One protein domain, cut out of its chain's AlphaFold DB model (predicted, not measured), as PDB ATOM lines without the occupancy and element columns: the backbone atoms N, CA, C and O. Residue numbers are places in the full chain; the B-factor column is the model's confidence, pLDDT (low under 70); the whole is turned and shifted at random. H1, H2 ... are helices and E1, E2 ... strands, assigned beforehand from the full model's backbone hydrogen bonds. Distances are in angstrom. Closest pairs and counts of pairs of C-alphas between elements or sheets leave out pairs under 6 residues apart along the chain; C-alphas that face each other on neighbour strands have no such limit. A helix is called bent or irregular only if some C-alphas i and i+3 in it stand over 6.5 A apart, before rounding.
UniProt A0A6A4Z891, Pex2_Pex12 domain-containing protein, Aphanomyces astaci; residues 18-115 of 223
ATOM      1  N   HIS A  18     -42.102  12.167  12.914       81.56
ATOM      2  CA  HIS A  18     -42.038  13.432  12.189       81.56
ATOM      3  C   HIS A  18     -41.247  14.501  12.962       81.56
ATOM      4  O   HIS A  18     -40.359  15.142  12.392       81.56
ATOM      5  N   LEU A  19     -41.469  14.637  14.275       81.12
ATOM      6  CA  LEU A  19     -40.682  15.531  15.136       81.12
ATOM      7  C   LEU A  19     -39.205  15.131  15.173       81.12
ATOM      8  O   LEU A  19     -38.336  15.985  15.009       81.12
ATOM      9  N   ARG A  20     -38.899  13.836  15.296       80.44
ATOM     10  CA  ARG A  20     -37.518  13.332  15.240       80.44
ATOM     11  C   ARG A  20     -36.849  13.655  13.902       80.44
ATOM     12  O   ARG A  20     -35.672  14.013  13.882       80.44
ATOM     13  N   HIS A  21     -37.583  13.565  12.793       74.88
ATOM     14  CA  HIS A  21     -37.069  13.922  11.474       74.88
ATOM     15  C   HIS A  21     -36.827  15.437  11.338       74.88
ATOM     16  O   HIS A  21     -35.778  15.837  10.835       74.88
ATOM     17  N   ILE A  22     -37.725  16.288  11.847       77.31
ATOM     18  CA  ILE A  22     -37.544  17.753  11.868       77.31
ATOM     19  C   ILE A  22     -36.342  18.148  12.735       77.31
ATOM     20  O   ILE A  22     -35.522  18.966  12.314       77.31
ATOM     21  N   VAL A  23     -36.193  17.540  13.913       75.06
ATOM     22  CA  VAL A  23     -35.065  17.769  14.831       75.06
ATOM     23  C   VAL A  23     -33.744  17.311  14.201       75.06
ATOM     24  O   VAL A  23     -32.748  18.025  14.259       75.06
ATOM     25  N   SER A  24     -33.728  16.163  13.518       72.12
ATOM     26  CA  SER A  24     -32.553  15.694  12.766       72.12
ATOM     27  C   SER A  24     -32.183  16.653  11.630       72.12
ATOM     28  O   SER A  24     -31.030  17.062  11.493       72.12
ATOM     29  N   LYS A  25     -33.170  17.079  10.834       66.00
ATOM     30  CA  LYS A  25     -32.953  17.935   9.662       66.00
ATOM     31  C   LYS A  25     -32.527  19.357  10.048       66.00
ATOM     32  O   LYS A  25     -31.684  19.940   9.370       66.00
ATOM     33  N   SER A  26     -33.060  19.891  11.147       62.84
ATOM     34  CA  SER A  26     -32.613  21.162  11.733       62.84
ATOM     35  C   SER A  26     -31.209  21.045  12.330       62.84
ATOM     36  O   SER A  26     -30.365  21.877  12.020       62.84
ATOM     37  N   SER A  27     -30.907  19.962  13.054       57.53
ATOM     38  CA  SER A  27     -29.566  19.682  13.590       57.53
ATOM     39  C   SER A  27     -28.493  19.582  12.496       57.53
ATOM     40  O   SER A  27     -27.420  20.167  12.620       57.53
ATOM     41  N   ILE A  28     -28.790  18.925  11.367       59.00
ATOM     42  CA  ILE A  28     -27.864  18.845  10.223       59.00
ATOM     43  C   ILE A  28     -27.634  20.227   9.594       59.00
ATOM     44  O   ILE A  28     -26.505  20.550   9.219       59.00
ATOM     45  N   LYS A  29     -28.679  21.057   9.488       57.84
ATOM     46  CA  LYS A  29     -28.580  22.408   8.917       57.84
ATOM     47  C   LYS A  29     -27.768  23.347   9.820       57.84
ATOM     48  O   LYS A  29     -26.916  24.078   9.315       57.84
ATOM     49  N   GLU A  30     -27.966  23.252  11.133       55.88
ATOM     50  CA  GLU A  30     -27.166  23.929  12.162       55.88
ATOM     51  C   GLU A  30     -25.701  23.477  12.130       55.88
ATOM     52  O   GLU A  30     -24.797  24.305  12.178       55.88
ATOM     53  N   LEU A  31     -25.430  22.180  11.954       54.28
ATOM     54  CA  LEU A  31     -24.064  21.660  11.850       54.28
ATOM     55  C   LEU A  31     -23.348  22.165  10.585       54.28
ATOM     56  O   LEU A  31     -22.156  22.474  10.626       54.28
ATOM     57  N   PHE A  32     -24.072  22.279   9.467       51.78
ATOM     58  CA  PHE A  32     -23.526  22.796   8.211       51.78
ATOM     59  C   PHE A  32     -23.214  24.296   8.303       51.78
ATOM     60  O   PHE A  32     -22.113  24.704   7.922       51.78
ATOM     61  N   HIS A  33     -24.123  25.099   8.871       54.38
ATOM     62  CA  HIS A  33     -23.881  26.522   9.135       54.38
ATOM     63  C   HIS A  33     -22.766  26.725  10.160       54.38
ATOM     64  O   HIS A  33     -21.843  27.501   9.921       54.38
ATOM     65  N   ALA A  34     -22.768  25.972  11.259       58.38
ATOM     66  CA  ALA A  34     -21.669  25.997  12.212       58.38
ATOM     67  C   ALA A  34     -20.347  25.691  11.497       58.38
ATOM     68  O   ALA A  34     -19.391  26.439  11.644       58.38
ATOM     69  N   SER A  35     -20.284  24.671  10.634       62.09
ATOM     70  CA  SER A  35     -19.051  24.343   9.910       62.09
ATOM     71  C   SER A  35     -18.532  25.492   9.032       62.09
ATOM     72  O   SER A  35     -17.323  25.710   8.993       62.09
ATOM     73  N   SER A  36     -19.401  26.262   8.365       64.56
ATOM     74  CA  SER A  36     -18.984  27.393   7.526       64.56
ATOM     75  C   SER A  36     -18.557  28.600   8.363       64.56
ATOM     76  O   SER A  36     -17.463  29.125   8.144       64.56
ATOM     77  N   HIS A  37     -19.344  28.983   9.372       66.00
ATOM     78  CA  HIS A  37     -19.009  30.074  10.290       66.00
ATOM     79  C   HIS A  37     -17.716  29.790  11.059       66.00
ATOM     80  O   HIS A  37     -16.858  30.660  11.169       66.00
ATOM     81  N   LEU A  38     -17.501  28.547  11.497       72.81
ATOM     82  CA  LEU A  38     -16.270  28.121  12.164       72.81
ATOM     83  C   LEU A  38     -15.037  28.248  11.266       72.81
ATOM     84  O   LEU A  38     -13.944  28.505  11.765       72.81
ATOM     85  N   ARG A  39     -15.179  28.064   9.951       75.81
ATOM     86  CA  ARG A  39     -14.066  28.190   8.998       75.81
ATOM     87  C   ARG A  39     -13.700  29.641   8.739       75.81
ATOM     88  O   ARG A  39     -12.514  29.952   8.708       75.81
ATOM     89  N   VAL A  40     -14.705  30.500   8.583       79.50
ATOM     90  CA  VAL A  40     -14.495  31.946   8.457       79.50
ATOM     91  C   VAL A  40     -13.851  32.480   9.725       79.50
ATOM     92  O   VAL A  40     -12.835  33.149   9.622       79.50
ATOM     93  N   ASN A  41     -14.350  32.078  10.898       81.75
ATOM     94  CA  ASN A  41     -13.761  32.445  12.182       81.75
ATOM     95  C   ASN A  41     -12.279  32.020  12.212       81.75
ATOM     96  O   ASN A  41     -11.389  32.854  12.228       81.75
ATOM     97  N   LYS A  42     -11.957  30.735  12.004       78.75
ATOM     98  CA  LYS A  42     -10.553  30.261  11.940       78.75
ATOM     99  C   LYS A  42      -9.628  31.098  11.044       78.75
ATOM    100  O   LYS A  42      -8.461  31.269  11.390       78.75
ATOM    101  N   TRP A  43     -10.118  31.559   9.896       81.50
ATOM    102  CA  TRP A  43      -9.343  32.400   8.984       81.50
ATOM    103  C   TRP A  43      -9.242  33.848   9.473       81.50
ATOM    104  O   TRP A  43      -8.153  34.412   9.478       81.50
ATOM    105  N   ASP A  44     -10.338  34.408   9.975       84.06
ATOM    106  CA  ASP A  44     -10.399  35.750  10.546       84.06
ATOM    107  C   ASP A  44      -9.413  35.899  11.718       84.06
ATOM    108  O   ASP A  44      -8.678  36.875  11.784       84.06
ATOM    109  N   SER A  45      -9.261  34.879  12.577       83.69
ATOM    110  CA  SER A  45      -8.304  34.958  13.704       83.69
ATOM    111  C   SER A  45      -6.867  35.013  13.221       83.69
ATOM    112  O   SER A  45      -6.006  35.527  13.929       83.69
ATOM    113  N   MET A  46      -6.590  34.468  12.034       81.88
ATOM    114  CA  MET A  46      -5.274  34.572  11.416       81.88
ATOM    115  C   MET A  46      -4.958  35.997  11.023       81.88
ATOM    116  O   MET A  46      -3.859  36.476  11.292       81.88
ATOM    117  N   ILE A  47      -5.922  36.648  10.391       86.25
ATOM    118  CA  ILE A  47      -5.782  38.022   9.933       86.25
ATOM    119  C   ILE A  47      -5.679  38.935  11.137       86.25
ATOM    120  O   ILE A  47      -4.732  39.712  11.222       86.25
ATOM    121  N   LEU A  48      -6.544  38.733  12.127       86.94
ATOM    122  CA  LEU A  48      -6.528  39.484  13.369       86.94
ATOM    123  C   LEU A  48      -5.174  39.378  14.083       86.94
ATOM    124  O   LEU A  48      -4.620  40.389  14.499       86.94
ATOM    125  N   ASP A  49      -4.584  38.180  14.158       86.69
ATOM    126  CA  ASP A  49      -3.236  38.002  14.713       86.69
ATOM    127  C   ASP A  49      -2.185  38.826  13.936       86.69
ATOM    128  O   ASP A  49      -1.305  39.443  14.543       86.69
ATOM    129  N   THR A  50      -2.270  38.873  12.599       84.56
ATOM    130  CA  THR A  50      -1.343  39.669  11.773       84.56
ATOM    131  C   THR A  50      -1.562  41.175  11.894       84.56
ATOM    132  O   THR A  50      -0.589  41.930  11.902       84.56
ATOM    133  N   GLU A  51      -2.809  41.618  12.037       89.38
ATOM    134  CA  GLU A  51      -3.166  43.020  12.246       89.38
ATOM    135  C   GLU A  51      -2.711  43.504  13.620       89.38
ATOM    136  O   GLU A  51      -2.031  44.523  13.708       89.38
ATOM    137  N   ILE A  52      -2.986  42.734  14.679       88.75
ATOM    138  CA  ILE A  52      -2.520  43.019  16.043       88.75
ATOM    139  C   ILE A  52      -0.994  43.135  16.064       88.75
ATOM    140  O   ILE A  52      -0.442  44.082  16.627       88.75
ATOM    141  N   LEU A  53      -0.293  42.217  15.396       87.88
ATOM    142  CA  LEU A  53       1.158  42.298  15.254       87.88
ATOM    143  C   LEU A  53       1.590  43.560  14.483       87.88
ATOM    144  O   LEU A  53       2.596  44.185  14.825       87.88
ATOM    145  N   GLY A  54       0.852  43.950  13.445       87.94
ATOM    146  CA  GLY A  54       1.073  45.190  12.697       87.94
ATOM    147  C   GLY A  54       0.941  46.434  13.575       87.94
ATOM    148  O   GLY A  54       1.834  47.284  13.573       87.94
ATOM    149  N   LEU A  55      -0.116  46.494  14.387       90.38
ATOM    150  CA  LEU A  55      -0.358  47.559  15.360       90.38
ATOM    151  C   LEU A  55       0.758  47.630  16.402       90.38
ATOM    152  O   LEU A  55       1.214  48.718  16.729       90.38
ATOM    153  N   MET A  56       1.251  46.484  16.874       86.94
ATOM    154  CA  MET A  56       2.336  46.418  17.857       86.94
ATOM    155  C   MET A  56       3.696  46.822  17.266       86.94
ATOM    156  O   MET A  56       4.531  47.419  17.944       86.94
ATOM    157  N   ASN A  57       3.915  46.544  15.979       89.19
ATOM    158  CA  ASN A  57       5.114  46.970  15.260       89.19
ATOM    159  C   ASN A  57       5.132  48.473  14.969       89.19
ATOM    160  O   ASN A  57       6.212  49.052  14.869       89.19
ATOM    161  N   HIS A  58       3.971  49.105  14.801       89.31
ATOM    162  CA  HIS A  58       3.872  50.517  14.441       89.31
ATOM    163  C   HIS A  58       4.587  51.470  15.425       89.31
ATOM    164  O   HIS A  58       5.480  52.196  14.983       89.31
ATOM    165  N   PRO A  59       4.313  51.454  16.747       90.06
ATOM    166  CA  PRO A  59       5.000  52.334  17.692       90.06
ATOM    167  C   PRO A  59       6.498  52.032  17.771       90.06
ATOM    168  O   PRO A  59       7.306  52.951  17.811       90.06
ATOM    169  N   VAL A  60       6.887  50.757  17.706       86.88
ATOM    170  CA  VAL A  60       8.294  50.329  17.745       86.88
ATOM    171  C   VAL A  60       9.056  50.912  16.555       86.88
ATOM    172  O   VAL A  60      10.108  51.524  16.719       86.88
ATOM    173  N   LYS A  61       8.483  50.803  15.356       85.62
ATOM    174  CA  LYS A  61       9.018  51.393  14.125       85.62
ATOM    175  C   LYS A  61       9.129  52.917  14.218       85.62
ATOM    176  O   LYS A  61      10.152  53.465  13.815       85.62
ATOM    177  N   ASN A  62       8.140  53.589  14.807       85.56
ATOM    178  CA  ASN A  62       8.172  55.040  15.008       85.56
ATOM    179  C   ASN A  62       9.269  55.463  16.002       85.56
ATOM    180  O   ASN A  62       9.974  56.439  15.757       85.56
ATOM    181  N   MET A  63       9.481  54.700  17.080       84.81
ATOM    182  CA  MET A  63      10.569  54.948  18.036       84.81
ATOM    183  C   MET A  63      11.946  54.793  17.378       84.81
ATOM    184  O   MET A  63      12.831  55.619  17.587       84.81
ATOM    185  N   PHE A  64      12.127  53.777  16.530       80.94
ATOM    186  CA  PHE A  64      13.386  53.581  15.806       80.94
ATOM    187  C   PHE A  64      13.617  54.612  14.692       80.94
ATOM    188  O   PHE A  64      14.769  54.973  14.442       80.94
ATOM    189  N   ALA A  65      12.553  55.126  14.069       79.38
ATOM    190  CA  ALA A  65      12.647  56.189  13.067       79.38
ATOM    191  C   ALA A  65      13.221  57.496  13.645       79.38
ATOM    192  O   ALA A  65      13.973  58.187  12.960       79.38
ATOM    193  N   LEU A  66      12.933  57.800  14.915       79.38
ATOM    194  CA  LEU A  66      13.452  58.981  15.614       79.38
ATOM    195  C   LEU A  66      14.940  58.856  15.988       79.38
ATOM    196  O   LEU A  66      15.626  59.866  16.116       79.38
ATOM    197  N   CYS A  67      15.457  57.632  16.147       75.94
ATOM    198  CA  CYS A  67      16.823  57.408  16.623       75.94
ATOM    199  C   CYS A  67      17.898  57.679  15.557       75.94
ATOM    200  O   CYS A  67      18.905  58.289  15.902       75.94
ATOM    201  N   ARG A  68      17.720  57.242  14.295       71.69
ATOM    202  CA  ARG A  68      18.540  57.616  13.111       71.69
ATOM    203  C   ARG A  68      17.874  57.154  11.797       71.69
ATOM    204  O   ARG A  68      17.551  55.968  11.693       71.69
ATOM    205  N   PRO A  69      17.819  57.993  10.742       69.31
ATOM    206  CA  PRO A  69      17.099  57.682   9.497       69.31
ATOM    207  C   PRO A  69      17.643  56.466   8.716       69.31
ATOM    208  O   PRO A  69      16.883  55.814   8.014       69.31
ATOM    209  N   GLY A  70      18.918  56.090   8.877       72.81
ATOM    210  CA  GLY A  70      19.510  54.928   8.186       72.81
ATOM    211  C   GLY A  70      19.454  53.593   8.945       72.81
ATOM    212  O   GLY A  70      19.719  52.542   8.367       72.81
ATOM    213  N   LEU A  71      19.137  53.594  10.248       72.69
ATOM    214  CA  LEU A  71      19.077  52.347  11.032       72.69
ATOM    215  C   LEU A  71      17.755  51.602  10.829       72.69
ATOM    216  O   LEU A  71      17.729  50.373  10.867       72.69
ATOM    217  N   MET A  72      16.678  52.339  10.563       76.69
ATOM    218  CA  MET A  72      15.338  51.795  10.372       76.69
ATOM    219  C   MET A  72      15.280  50.768   9.234       76.69
ATOM    220  O   MET A  72      14.818  49.649   9.441       76.69
ATOM    221  N   GLU A  73      15.832  51.092   8.061       74.00
ATOM    222  CA  GLU A  73      15.850  50.179   6.905       74.00
ATOM    223  C   GLU A  73      16.641  48.894   7.175       74.00
ATOM    224  O   GLU A  73      16.295  47.817   6.678       74.00
ATOM    225  N   LYS A  74      17.696  48.991   7.993       76.06
ATOM    226  CA  LYS A  74      18.539  47.846   8.337       76.06
ATOM    227  C   LYS A  74      17.858  46.905   9.324       76.06
ATOM    228  O   LYS A  74      18.052  45.706   9.169       76.06
ATOM    229  N   PHE A  75      17.116  47.448  10.296       80.06
ATOM    230  CA  PHE A  75      16.507  46.702  11.406       80.06
ATOM    231  C   PHE A  75      15.038  46.314  11.196       80.06
ATOM    232  O   PHE A  75      14.509  45.490  11.940       80.06
ATOM    233  N   GLN A  76      14.361  46.859  10.182       80.31
ATOM    234  CA  GLN A  76      12.957  46.561   9.878       80.31
ATOM    235  C   GLN A  76      12.586  45.061   9.885       80.31
ATOM    236  O   GLN A  76      11.569  44.708  10.487       80.31
ATOM    237  N   PRO A  77      13.355  44.148   9.260       81.31
ATOM    238  CA  PRO A  77      13.015  42.724   9.269       81.31
ATOM    239  C   PRO A  77      13.356  42.026  10.586       81.31
ATOM    240  O   PRO A  77      12.709  41.034  10.905       81.31
ATOM    241  N   GLU A  78      14.367  42.495  11.324       86.12
ATOM    242  CA  GLU A  78      14.734  41.958  12.628       86.12
ATOM    243  C   GLU A  78      13.661  42.345  13.633       86.12
ATOM    244  O   GLU A  78      13.256  41.495  14.413       86.12
ATOM    245  N   ILE A  79      13.145  43.576  13.570       84.69
ATOM    246  CA  ILE A  79      12.019  44.039  14.388       84.69
ATOM    247  C   ILE A  79      10.781  43.184  14.095       84.69
ATOM    248  O   ILE A  79      10.228  42.586  15.019       84.69
ATOM    249  N   ASP A  80      10.399  43.044  12.819       84.81
ATOM    250  CA  ASP A  80       9.256  42.211  12.419       84.81
ATOM    251  C   ASP A  80       9.417  40.762  12.920       84.81
ATOM    252  O   ASP A  80       8.495  40.194  13.509       84.81
ATOM    253  N   ALA A  81      10.587  40.152  12.700       84.56
ATOM    254  CA  ALA A  81      10.851  38.770  13.093       84.56
ATOM    255  C   ALA A  81      10.923  38.594  14.609       84.56
ATOM    256  O   ALA A  81      10.446  37.586  15.119       84.56
ATOM    257  N   THR A  82      11.472  39.572  15.331       86.19
ATOM    258  CA  THR A  82      11.525  39.563  16.796       86.19
ATOM    259  C   THR A  82      10.121  39.643  17.372       86.19
ATOM    260  O   THR A  82       9.818  38.889  18.290       86.19
ATOM    261  N   MET A  83       9.231  40.462  16.805       85.88
ATOM    262  CA  MET A  83       7.836  40.513  17.249       85.88
ATOM    263  C   MET A  83       7.076  39.220  16.956       85.88
ATOM    264  O   MET A  83       6.380  38.708  17.831       85.88
ATOM    265  N   LEU A  84       7.251  38.642  15.764       83.81
ATOM    266  CA  LEU A  84       6.703  37.320  15.433       83.81
ATOM    267  C   LEU A  84       7.226  36.232  16.374       83.81
ATOM    268  O   LEU A  84       6.455  35.401  16.856       83.81
ATOM    269  N   ALA A  85       8.527  36.246  16.658       85.06
ATOM    270  CA  ALA A  85       9.156  35.303  17.567       85.06
ATOM    271  C   ALA A  85       8.660  35.492  19.000       85.06
ATOM    272  O   ALA A  85       8.346  34.508  19.657       85.06
ATOM    273  N   MET A  86       8.525  36.732  19.465       84.75
ATOM    274  CA  MET A  86       7.986  37.060  20.779       84.75
ATOM    275  C   MET A  86       6.542  36.564  20.915       84.75
ATOM    276  O   MET A  86       6.237  35.859  21.875       84.75
ATOM    277  N   LEU A  87       5.675  36.839  19.934       84.38
ATOM    278  CA  LEU A  87       4.296  36.341  19.924       84.38
ATOM    279  C   LEU A  87       4.253  34.810  19.957       84.38
ATOM    280  O   LEU A  87       3.490  34.221  20.725       84.38
ATOM    281  N   PHE A  88       5.102  34.155  19.165       81.00
ATOM    282  CA  PHE A  88       5.185  32.702  19.144       81.00
ATOM    283  C   PHE A  88       5.702  32.130  20.467       81.00
ATOM    284  O   PHE A  88       5.122  31.180  20.985       81.00
ATOM    285  N   VAL A  89       6.759  32.706  21.044       83.19
ATOM    286  CA  VAL A  89       7.341  32.276  22.323       83.19
ATOM    287  C   VAL A  89       6.366  32.499  23.470       83.19
ATOM    288  O   VAL A  89       6.275  31.634  24.331       83.19
ATOM    289  N   PHE A  90       5.591  33.585  23.480       80.00
ATOM    290  CA  PHE A  90       4.552  33.786  24.492       80.00
ATOM    291  C   PHE A  90       3.382  32.819  24.317       80.00
ATOM    292  O   PHE A  90       2.955  32.200  25.290       80.00
ATOM    293  N   SER A  91       2.907  32.619  23.086       79.06
ATOM    294  CA  SER A  91       1.838  31.660  22.784       79.06
ATOM    295  C   SER A  91       2.240  30.231  23.174       79.06
ATOM    296  O   SER A  91       1.542  29.545  23.927       79.06
ATOM    297  N   VAL A  92       3.434  29.804  22.751       77.38
ATOM    298  CA  VAL A  92       3.964  28.469  23.031       77.38
ATOM    299  C   VAL A  92       4.382  28.325  24.499       77.38
ATOM    300  O   VAL A  92       4.022  27.361  25.173       77.38
ATOM    301  N   GLY A  93       5.118  29.289  25.034       78.00
ATOM    302  CA  GLY A  93       5.599  29.272  26.414       78.00
ATOM    303  C   GLY A  93       4.458  29.201  27.425       78.00
ATOM    304  O   GLY A  93       4.529  28.418  28.370       78.00
ATOM    305  N   MET A  94       3.370  29.940  27.187       73.81
ATOM    306  CA  MET A  94       2.211  29.952  28.084       73.81
ATOM    307  C   MET A  94       1.162  28.879  27.759       73.81
ATOM    308  O   MET A  94       0.192  28.744  28.503       73.81
ATOM    309  N   LYS A  95       1.328  28.097  26.678       73.81
ATOM    310  CA  LYS A  95       0.316  27.144  26.167       73.81
ATOM    311  C   LYS A  95      -1.074  27.785  26.008       73.81
ATOM    312  O   LYS A  95      -2.098  27.115  26.173       73.81
ATOM    313  N   GLN A  96      -1.110  29.084  25.725       75.69
ATOM    314  CA  GLN A  96      -2.341  29.852  25.568       75.69
ATOM    315  C   GLN A  96      -2.680  30.008  24.080       75.69
ATOM    316  O   GLN A  96      -1.778  29.979  23.243       75.69
ATOM    317  N   PRO A  97      -3.973  30.123  23.719       77.31
ATOM    318  CA  PRO A  97      -4.353  30.486  22.357       77.31
ATOM    319  C   PRO A  97      -3.752  31.850  21.989       77.31
ATOM    320  O   PRO A  97      -3.560  32.699  22.860       77.31
ATOM    321  N   THR A  98      -3.456  32.068  20.704       81.31
ATOM    322  CA  THR A  98      -3.029  33.399  20.248       81.31
ATOM    323  C   THR A  98      -4.134  34.429  20.516       81.31
ATOM    324  O   THR A  98      -5.306  34.051  20.600       81.31
ATOM    325  N   PRO A  99      -3.802  35.723  20.668       80.88
ATOM    326  CA  PRO A  99      -4.794  36.758  20.960       80.88
ATOM    327  C   PRO A  99      -5.991  36.754  19.997       80.88
ATOM    328  O   PRO A  99      -7.134  36.828  20.442       80.88
ATOM    329  N   GLY A 100      -5.760  36.568  18.694       82.81
ATOM    330  CA  GLY A 100      -6.825  36.477  17.701       82.81
ATOM    331  C   GLY A 100      -7.677  35.219  17.844       82.81
ATOM    332  O   GLY A 100      -8.894  35.266  17.691       82.81
ATOM    333  N   MET A 101      -7.075  34.089  18.220       80.88
ATOM    334  CA  MET A 101      -7.832  32.881  18.558       80.88
ATOM    335  C   MET A 101      -8.670  33.045  19.826       80.88
ATOM    336  O   MET A 101      -9.792  32.544  19.878       80.88
ATOM    337  N   ALA A 102      -8.139  33.737  20.838       82.94
ATOM    338  CA  ALA A 102      -8.850  34.003  22.082       82.94
ATOM    339  C   ALA A 102     -10.105  34.852  21.830       82.94
ATOM    340  O   ALA A 102     -11.175  34.508  22.327       82.94
ATOM    341  N   LEU A 103     -10.004  35.882  20.982       82.25
ATOM    342  CA  LEU A 103     -11.137  36.729  20.583       82.25
ATOM    343  C   LEU A 103     -12.228  35.964  19.822       82.25
ATOM    344  O   LEU A 103     -13.392  36.354  19.833       82.25
ATOM    345  N   GLN A 104     -11.866  34.842  19.208       81.94
ATOM    346  CA  GLN A 104     -12.766  34.028  18.401       81.94
ATOM    347  C   GLN A 104     -13.185  32.711  19.048       81.94
ATOM    348  O   GLN A 104     -13.804  31.870  18.395       81.94
ATOM    349  N   ASN A 105     -12.868  32.521  20.332       79.50
ATOM    350  CA  ASN A 105     -13.169  31.299  21.084       79.50
ATOM    351  C   ASN A 105     -12.582  30.021  20.447       79.50
ATOM    352  O   ASN A 105     -13.153  28.925  20.517       79.50
ATOM    353  N   LEU A 106     -11.405  30.145  19.833       76.38
ATOM    354  CA  LEU A 106     -10.665  29.045  19.219       76.38
ATOM    355  C   LEU A 106      -9.560  28.559  20.161       76.38
ATOM    356  O   LEU A 106      -8.851  29.349  20.783       76.38
ATOM    357  N   LYS A 107      -9.373  27.239  20.249       75.19
ATOM    358  CA  LYS A 107      -8.329  26.630  21.081       75.19
ATOM    359  C   LYS A 107      -7.562  25.571  20.302       75.19
ATOM    360  O   LYS A 107      -8.135  24.774  19.559       75.19
ATOM    361  N   TYR A 108      -6.250  25.525  20.503       68.56
ATOM    362  CA  TYR A 108      -5.454  24.403  20.019       68.56
ATOM    363  C   TYR A 108      -5.850  23.126  20.765       68.56
ATOM    364  O   TYR A 108      -6.022  23.138  21.988       68.56
ATOM    365  N   ALA A 109      -5.979  22.014  20.039       65.44
ATOM    366  CA  ALA A 109      -6.115  20.714  20.678       65.44
ATOM    367  C   ALA A 109      -4.878  20.455  21.555       65.44
ATOM    368  O   ALA A 109      -3.740  20.614  21.112       65.44
ATOM    369  N   SER A 110      -5.081  20.049  22.811       60.09
ATOM    370  CA  SER A 110      -3.990  19.828  23.774       60.09
ATOM    371  C   SER A 110      -3.002  18.738  23.336       60.09
ATOM    372  O   SER A 110      -1.869  18.715  23.807       60.09
ATOM    373  N   SER A 111      -3.401  17.870  22.402       60.09
ATOM    374  CA  SER A 111      -2.559  16.850  21.765       60.09
ATOM    375  C   SER A 111      -1.559  17.409  20.743       60.09
ATOM    376  O   SER A 111      -0.635  16.704  20.341       60.09
ATOM    377  N   CYS A 112      -1.706  18.666  20.317       56.75
ATOM    378  CA  CYS A 112      -0.828  19.285  19.322       56.75
ATOM    379  C   CYS A 112       0.481  19.825  19.919       56.75
ATOM    380  O   CYS A 112       1.418  20.114  19.179       56.75
ATOM    381  N   PHE A 113       0.580  19.931  21.247       60.56
ATOM    382  CA  PHE A 113       1.679  20.615  21.925       60.56
ATOM    383  C   PHE A 113       2.918  19.726  22.150       60.56
ATOM    384  O   PHE A 113       3.395  19.551  23.271       60.56
ATOM    385  N   THR A 114       3.448  19.128  21.081       67.88
ATOM    386  CA  THR A 114       4.701  18.356  21.113       67.88
ATOM    387  C   THR A 114       5.848  19.202  20.566       67.88
ATOM    388  O   THR A 114       5.733  19.733  19.463       67.88
ATOM    389  N   ARG A 115       6.995  19.268  21.267       65.44
ATOM    390  CA  ARG A 115       8.191  20.017  20.809       65.44
ATOM    391  C   ARG A 115       8.583  19.676  19.365       65.44
ATOM    392  O   ARG A 115       8.858  20.580  18.584       65.44
TER     393      ARG A 115
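What this domain is: This is residues 18 to 115 of the 223 residues of the protein "Pex2_Pex12 domain-containing protein" of Aphanomyces astaci (UniProt A0A6A4Z891). One very long helix, H1, makes the length of the domain, and a shorter helix, H2, folds back from its far end at an angle, so that the two form a V. The short helix H3 packs on H1 part of the way along it, and residues 18 to 37 of H1 stick out with nothing beside them. The printed part has 98 residues, with three named helices and one named strand in the order H1, H2, H3, E1, and it is mostly helix. The whole is extended, with a radius of gyration of the C-alphas of 20.5 A and spans of 75 by 28 by 15 A.

How they stand to each other: H1, residues 18 to 67, has a kink of 27 degrees near residue 59. H2, residues 71 to 94, touches residues 53 to 65 of H1 alone. Their closest C-alphas, those of Ala 65 and Met 72, are 5.8 A apart. The two form a helical hairpin, opposite ways at a steep tilt of 41 degrees. H2 is irregular, with C-alphas 74 and 77 lying 7.6 A apart, and has a kink of 34 degrees near residue 78. H3, residues 99 to 103, touches residues 42 to 49 of H1 alone; the closest C-alphas, those of Ser 45 and Gly 100, are 4.5 A apart. H2 and H3 are apart. E1, residues 106 to 108, pairs with no named strand and is apart from H2. In H3 every O i to N i+4 pair is within hydrogen-bond range, against 42 of 46 in H1 and 18 of 20 in H2.

Where its parts are: H1 begins at C-alpha 18, (-42.038, 13.432, 12.189), and measures 73.6 A to C-alpha 67, (16.823, 57.408, 16.623). H2 measures 32.8 A. E1 ends at C-alpha 108, (-5.454, 24.403, 20.019).

The domain as a whole: The C-alphas of His 18 and Arg 68, the two farthest apart, are 75.0 A from each other. The printed part has no cut, and the links H1 to H2, H2 to H3 and H3 to E1 are tight. The pLDDT is under 70 at residues 25 to 37, 69 and 108 to 115.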